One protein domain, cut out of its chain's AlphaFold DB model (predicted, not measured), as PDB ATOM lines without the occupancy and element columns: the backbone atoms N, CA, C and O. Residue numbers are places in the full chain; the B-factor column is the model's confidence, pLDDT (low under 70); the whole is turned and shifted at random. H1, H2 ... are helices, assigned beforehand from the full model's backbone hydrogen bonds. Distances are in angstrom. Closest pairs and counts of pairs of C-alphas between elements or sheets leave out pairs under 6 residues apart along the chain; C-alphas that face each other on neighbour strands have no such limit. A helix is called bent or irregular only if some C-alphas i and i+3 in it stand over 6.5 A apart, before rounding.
ATOM      1  N   ARG A   2      12.681 152.664 484.898       62.31
ATOM      2  CA  ARG A   2      11.407 152.196 485.521       62.31
ATOM      3  C   ARG A   2      10.135 152.887 484.992       62.31
ATOM      4  O   ARG A   2       9.094 152.250 484.873       62.31
ATOM      5  N   LYS A   3      10.205 154.184 484.661       64.44
ATOM      6  CA  LYS A   3       9.050 154.954 484.148       64.44
ATOM      7  C   LYS A   3       8.655 154.535 482.725       64.44
ATOM      8  O   LYS A   3       7.473 154.364 482.448       64.44
ATOM      9  N   ASP A   4       9.639 154.277 481.866       63.75
ATOM     10  CA  ASP A   4       9.418 153.903 480.461       63.75
ATOM     11  C   ASP A   4       8.790 152.509 480.322       63.75
ATOM     12  O   ASP A   4       7.916 152.301 479.483       63.75
ATOM     13  N   GLN A   5       9.175 151.560 481.188       63.72
ATOM     14  CA  GLN A   5       8.515 150.252 481.279       63.72
ATOM     15  C   GLN A   5       7.056 150.373 481.731       63.72
ATOM     16  O   GLN A   5       6.189 149.731 481.142       63.72
ATOM     17  N   LYS A   6       6.761 151.234 482.715       65.00
ATOM     18  CA  LYS A   6       5.389 151.452 483.200       65.00
ATOM     19  C   LYS A   6       4.481 152.034 482.109       65.00
ATOM     20  O   LYS A   6       3.362 151.570 481.937       65.00
ATOM     21  N   ILE A   7       4.983 152.990 481.322       66.56
ATOM     22  CA  ILE A   7       4.247 153.576 480.187       66.56
ATOM     23  C   ILE A   7       3.985 152.529 479.095       66.56
ATOM     24  O   ILE A   7       2.890 152.480 478.541       66.56
ATOM     25  N   ARG A   8       4.963 151.667 478.793       65.75
ATOM     26  CA  ARG A   8       4.777 150.570 477.828       65.75
ATOM     27  C   ARG A   8       3.772 149.521 478.320       65.75
ATOM     28  O   ARG A   8       2.998 149.033 477.505       65.75
ATOM     29  N   SER A   9       3.756 149.211 479.620       72.19
ATOM     30  CA  SER A   9       2.765 148.303 480.225       72.19
ATOM     31  C   SER A   9       1.350 148.859 480.106       72.19
ATOM     32  O   SER A   9       0.488 148.176 479.567       72.19
ATOM     33  N   MET A  10       1.137 150.129 480.482       76.06
ATOM     34  CA  MET A  10      -0.183 150.772 480.388       76.06
ATOM     35  C   MET A  10      -0.736 150.747 478.957       76.06
ATOM     36  O   MET A  10      -1.894 150.407 478.751       76.06
ATOM     37  N   LYS A  11       0.107 151.010 477.949       84.12
ATOM     38  CA  LYS A  11      -0.302 150.920 476.536       84.12
ATOM     39  C   LYS A  11      -0.692 149.501 476.114       84.12
ATOM     40  O   LYS A  11      -1.573 149.324 475.280       84.12
ATOM     41  N   ARG A  12      -0.024 148.480 476.662       89.25
ATOM     42  CA  ARG A  12      -0.346 147.075 476.382       89.25
ATOM     43  C   ARG A  12      -1.655 146.663 477.052       89.25
ATOM     44  O   ARG A  12      -2.444 145.964 476.430       89.25
ATOM     45  N   GLU A  13      -1.878 147.096 478.286       91.12
ATOM     46  CA  GLU A  13      -3.117 146.856 479.031       91.12
ATOM     47  C   GLU A  13      -4.317 147.508 478.335       91.12
ATOM     48  O   GLU A  13      -5.326 146.843 478.119       91.12
ATOM     49  N   GLU A  14      -4.178 148.759 477.891       94.19
ATOM     50  CA  GLU A  14      -5.211 149.468 477.127       94.19
ATOM     51  C   GLU A  14      -5.526 148.760 475.803       94.19
ATOM     52  O   GLU A  14      -6.689 148.556 475.466       94.19
ATOM     53  N   MET A  15      -4.500 148.291 475.086       94.94
ATOM     54  CA  MET A  15      -4.690 147.511 473.863       94.94
ATOM     55  C   MET A  15      -5.450 146.202 474.128       94.94
ATOM     56  O   MET A  15      -6.366 145.867 473.378       94.94
ATOM     57  N   ILE A  16      -5.095 145.468 475.187       95.31
ATOM     58  CA  ILE A  16      -5.796 144.234 475.572       95.31
ATOM     59  C   ILE A  16      -7.250 144.548 475.939       95.31
ATOM     60  O   ILE A  16      -8.156 143.834 475.507       95.31
ATOM     61  N   TYR A  17      -7.490 145.617 476.697       95.88
ATOM     62  CA  TYR A  17      -8.836 146.048 477.056       95.88
ATOM     63  C   TYR A  17      -9.672 146.359 475.812       95.88
ATOM     64  O   TYR A  17     -10.753 145.799 475.645       95.88
ATOM     65  N   GLU A  18      -9.158 147.174 474.891       97.00
ATOM     66  CA  GLU A  18      -9.876 147.542 473.668       97.00
ATOM     67  C   GLU A  18     -10.200 146.328 472.787       97.00
ATOM     68  O   GLU A  18     -11.297 146.246 472.233       97.00
ATOM     69  N   GLN A  19      -9.291 145.350 472.715       96.31
ATOM     70  CA  GLN A  19      -9.499 144.105 471.968       96.31
ATOM     71  C   GLN A  19     -10.523 143.166 472.620       96.31
ATOM     72  O   GLN A  19     -11.189 142.408 471.914       96.31
ATOM     73  N   THR A  20     -10.655 143.187 473.950       96.56
ATOM     74  CA  THR A  20     -11.438 142.184 474.695       96.56
ATOM     75  C   THR A  20     -12.751 142.707 475.273       96.56
ATOM     76  O   THR A  20     -13.647 141.906 475.540       96.56
ATOM     77  N   LYS A  21     -12.927 144.028 475.428       96.12
ATOM     78  CA  LYS A  21     -14.071 144.633 476.141       96.12
ATOM     79  C   LYS A  21     -15.436 144.152 475.655       96.12
ATOM     80  O   LYS A  21     -16.313 143.889 476.468       96.12
ATOM     81  N   HIS A  22     -15.614 143.999 474.343       93.12
ATOM     82  CA  HIS A  22     -16.892 143.582 473.765       93.12
ATOM     83  C   HIS A  22     -17.200 142.110 474.066       93.12
ATOM     84  O   HIS A  22     -18.309 141.781 474.477       93.12
ATOM     85  N   ALA A  23     -16.208 141.227 473.918       94.62
ATOM     86  CA  ALA A  23     -16.366 139.811 474.236       94.62
ATOM     87  C   ALA A  23     -16.629 139.604 475.734       94.62
ATOM     88  O   ALA A  23     -17.515 138.836 476.102       94.62
ATOM     89  N   ASN A  24     -15.916 140.346 476.587       96.81
ATOM     90  CA  ASN A  24     -16.122 140.313 478.032       96.81
ATOM     91  C   ASN A  24     -17.515 140.817 478.416       96.81
ATOM     92  O   ASN A  24     -18.151 140.215 479.268       96.81
ATOM     93  N   PHE A  25     -18.014 141.878 477.777       95.56
ATOM     94  CA  PHE A  25     -19.375 142.362 478.006       95.56
ATOM     95  C   PHE A  25     -20.424 141.285 477.692       95.56
ATOM     96  O   PHE A  25     -21.254 140.990 478.544       95.56
ATOM     97  N   ILE A  26     -20.328 140.631 476.527       95.12
ATOM     98  CA  ILE A  26     -21.238 139.536 476.149       95.12
ATOM     99  C   ILE A  26     -21.152 138.372 477.144       95.12
ATOM    100  O   ILE A  26     -22.181 137.871 477.594       95.12
ATOM    101  N   ALA A  27     -19.936 137.943 477.494       95.81
ATOM    102  CA  ALA A  27     -19.729 136.841 478.428       95.81
ATOM    103  C   ALA A  27     -20.315 137.156 479.812       95.81
ATOM    104  O   ALA A  27     -21.033 136.330 480.370       95.81
ATOM    105  N   SER A  28     -20.068 138.360 480.337       97.19
ATOM    106  CA  SER A  28     -20.614 138.802 481.622       97.19
ATOM    107  C   SER A  28     -22.141 138.880 481.604       97.19
ATOM    108  O   SER A  28     -22.776 138.378 482.524       97.19
ATOM    109  N   SER A  29     -22.752 139.417 480.543       97.00
ATOM    110  CA  SER A  29     -24.215 139.431 480.402       97.00
ATOM    111  C   SER A  29     -24.812 138.025 480.348       97.00
ATOM    112  O   SER A  29     -25.850 137.775 480.959       97.00
ATOM    113  N   SER A  30     -24.132 137.073 479.701       95.75
ATOM    114  CA  SER A  30     -24.567 135.673 479.680       95.75
ATOM    115  C   SER A  30     -24.561 135.030 481.069       95.75
ATOM    116  O   SER A  30     -25.409 134.178 481.328       95.75
ATOM    117  N   LEU A  31     -23.646 135.420 481.966       96.69
ATOM    118  CA  LEU A  31     -23.643 134.949 483.359       96.69
ATOM    119  C   LEU A  31     -24.863 135.455 484.142       96.69
ATOM    120  O   LEU A  31     -25.303 134.797 485.080       96.69
ATOM    121  N   GLU A  32     -25.428 136.591 483.732       96.69
ATOM    122  CA  GLU A  32     -26.673 137.152 484.270       96.69
ATOM    123  C   GLU A  32     -27.928 136.604 483.560       96.69
ATOM    124  O   GLU A  32     -29.046 137.006 483.878       96.69
ATOM    125  N   GLY A  33     -27.770 135.683 482.599       96.56
ATOM    126  CA  GLY A  33     -28.873 135.132 481.805       96.56
ATOM    127  C   GLY A  33     -29.409 136.083 480.729       96.56
ATOM    128  O   GLY A  33     -30.494 135.855 480.198       96.56
ATOM    129  N   ILE A  34     -28.671 137.148 480.401       95.94
ATOM    130  CA  ILE A  34     -29.033 138.113 479.360       95.94
ATOM    131  C   ILE A  34     -28.372 137.695 478.045       95.94
ATOM    132  O   ILE A  34     -27.149 137.762 477.894       95.94
ATOM    133  N   GLU A  35     -29.182 137.308 477.060       93.06
ATOM    134  CA  GLU A  35     -28.698 137.019 475.711       93.06
ATOM    135  C   GLU A  35     -28.593 138.301 474.877       93.06
ATOM    136  O   GLU A  35     -29.585 138.981 474.610       93.06
ATOM    137  N   ILE A  36     -27.374 138.628 474.437       90.75
ATOM    138  CA  ILE A  36     -27.127 139.767 473.548       90.75
ATOM    139  C   ILE A  36     -27.189 139.297 472.086       90.75
ATOM    140  O   ILE A  36     -26.403 138.427 471.697       90.75
ATOM    141  N   PRO A  37     -28.071 139.877 471.249       89.00
ATOM    142  CA  PRO A  37     -28.148 139.545 469.831       89.00
ATOM    143  C   PRO A  37     -26.825 139.808 469.105       89.00
ATOM    144  O   PRO A  37     -26.175 140.831 469.320       89.00
ATOM    145  N   LYS A  38     -26.450 138.903 468.190       84.81
ATOM    146  CA  LYS A  38     -25.243 139.058 467.356       84.81
ATOM    147  C   LYS A  38     -25.348 140.230 466.383       84.81
ATOM    148  O   LYS A  38     -24.347 140.881 466.100       84.81
ATOM    149  N   GLU A  39     -26.549 140.474 465.869       87.06
ATOM    150  CA  GLU A  39     -26.831 141.581 464.963       87.06
ATOM    151  C   GLU A  39     -27.524 142.705 465.736       87.06
ATOM    152  O   GLU A  39     -28.593 142.488 466.317       87.06
ATOM    153  N   PRO A  40     -26.931 143.908 465.790       86.12
ATOM    154  CA  PRO A  40     -27.528 145.008 466.521       86.12
ATOM    155  C   PRO A  40     -28.736 145.556 465.752       86.12
ATOM    156  O   PRO A  40     -28.637 145.909 464.580       86.12
ATOM    157  N   ALA A  41     -29.868 145.713 466.441       88.38
ATOM    158  CA  ALA A  41     -31.071 146.333 465.871       88.38
ATOM    159  C   ALA A  41     -30.871 147.817 465.493       88.38
ATOM    160  O   ALA A  41     -31.627 148.370 464.695       88.38
ATOM    161  N   PHE A  42     -29.852 148.471 466.062       91.94
ATOM    162  CA  PHE A  42     -29.505 149.866 465.809       91.94
ATOM    163  C   PHE A  42     -27.999 150.010 465.609       91.94
ATOM    164  O   PHE A  42     -27.210 149.398 466.322       91.94
ATOM    165  N   THR A  43     -27.584 150.883 464.697       91.62
ATOM    166  CA  THR A  43     -26.163 151.113 464.395       91.62
ATOM    167  C   THR A  43     -25.551 152.251 465.214       91.62
ATOM    168  O   THR A  43     -24.349 152.493 465.141       91.62
ATOM    169  N   SER A  44     -26.357 152.975 466.003       93.69
ATOM    170  CA  SER A  44     -25.875 154.059 466.863       93.69
ATOM    171  C   SER A  44     -26.750 154.282 468.098       93.69
ATOM    172  O   SER A  44     -27.963 154.072 468.078       93.69
ATOM    173  N   LEU A  45     -26.149 154.831 469.157       92.12
ATOM    174  CA  LEU A  45     -26.878 155.229 470.367       92.12
ATOM    175  C   LEU A  45     -27.926 156.322 470.104       92.12
ATOM    176  O   LEU A  45     -28.935 156.383 470.802       92.12
ATOM    177  N   ALA A  46     -27.717 157.181 469.101       94.00
ATOM    178  CA  ALA A  46     -28.690 158.207 468.726       94.00
ATOM    179  C   ALA A  46     -29.995 157.587 468.199       94.00
ATOM    180  O   ALA A  46     -31.081 158.044 468.558       94.00
ATOM    181  N   GLN A  47     -29.895 156.516 467.402       93.94
ATOM    182  CA  GLN A  47     -31.060 155.765 466.927       93.94
ATOM    183  C   GLN A  47     -31.800 155.085 468.080       93.94
ATOM    184  O   GLN A  47     -33.018 155.226 468.167       93.94
ATOM    185  N   VAL A  48     -31.067 154.434 468.996       92.06
ATOM    186  CA  VAL A  48     -31.643 153.819 470.206       92.06
ATOM    187  C   VAL A  48     -32.437 154.860 470.999       92.06
ATOM    188  O   VAL A  48     -33.623 154.677 471.260       92.06
ATOM    189  N   ARG A  49     -31.816 156.004 471.321       94.12
ATOM    190  CA  ARG A  49     -32.467 157.080 472.086       94.12
ATOM    191  C   ARG A  49     -33.725 157.592 471.393       94.12
ATOM    192  O   ARG A  49     -34.754 157.714 472.041       94.12
ATOM    193  N   LYS A  50     -33.667 157.856 470.084       93.88
ATOM    194  CA  LYS A  50     -34.823 158.339 469.313       93.88
ATOM    195  C   LYS A  50     -35.979 157.335 469.304       93.88
ATOM    196  O   LYS A  50     -37.132 157.756 469.314       93.88
ATOM    197  N   HIS A  51     -35.677 156.037 469.249       92.31
ATOM    198  CA  HIS A  51     -36.686 154.982 469.252       92.31
ATOM    199  C   HIS A  51     -37.431 154.920 470.593       92.31
ATOM    200  O   HIS A  51     -38.657 154.947 470.603       92.31
ATOM    201  N   PHE A  52     -36.700 154.933 471.713       90.12
ATOM    202  CA  PHE A  52     -37.276 154.770 473.055       90.12
ATOM    203  C   PHE A  52     -37.729 156.072 473.740       90.12
ATOM    204  O   PHE A  52     -38.506 156.014 474.682       90.12
ATOM    205  N   GLN A  53     -37.313 157.259 473.278       85.62
ATOM    206  CA  GLN A  53     -37.810 158.548 473.803       85.62
ATOM    207  C   GLN A  53     -39.289 158.822 473.492       85.62
ATOM    208  O   GLN A  53     -39.850 159.788 474.002       85.62
ATOM    209  N   ARG A  54     -39.902 158.032 472.606       60.59
ATOM    210  CA  ARG A  54     -41.306 158.176 472.205       60.59
ATOM    211  C   ARG A  54     -42.259 157.252 472.977       60.59
ATOM    212  O   ARG A  54     -43.423 157.177 472.593       60.59
TER     213      ARG A  54
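Overview. This is residues 2 to 54 of the 55 residues of an uncharacterized protein of Pantoea sp. YR343 (UniProt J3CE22). One long helix, H1, is bent into two arms, and from its far end a long link leads away to a short helix, H2, which is apart from both arms; the helices form no packed core. The longer arm, H1a, makes much of the length of this open, strung-out shape. The printed part has 53 residues with two named helices, H1 then H2, and no named strand; the class is all helix. The whole is extended, with a radius of gyration of the C-alphas of 17.0 A and spans of 54 by 26 by 16 A.

Arrangement. H1, residues 2 to 31, was assigned as one helix by its hydrogen bonds but is bent, with C-alphas 19 and 22 lying 7.6 A apart. The lines of its arms, H1a with residues 2 to 19 and H1b with residues 22 to 31, stand at a steep tilt of 63 degrees. H2, residues 45 to 52, is apart from H1a and from H1b, with no C-alpha within 8 A of either. In H1a, H1b and H2 every O i to N i+4 pair is within hydrogen-bond range.

Along the chain. H1a begins at C-alpha 2, (11.407, 152.196, 485.521), and is 26.2 A long from first to last C-alpha. H1b is 14.6 A long and ends at C-alpha 31, (-23.643, 134.949, 483.359). H2 is 10.7 A long and ends at C-alpha 52, (-37.276, 154.770, 473.055).

Size, cuts and confidence. The two C-alphas farthest apart, those of Arg 2 and Arg 54, are 54.7 A apart. The printed part has no cut. The link from H1 to H2, residues 32 to 44, is long. Residues 2 to 24, 28 to 33 and 43 to 50 stand free. The mean pLDDT of the printed part is 88.0, and residues 2 to 8 and residue 54 are under 70.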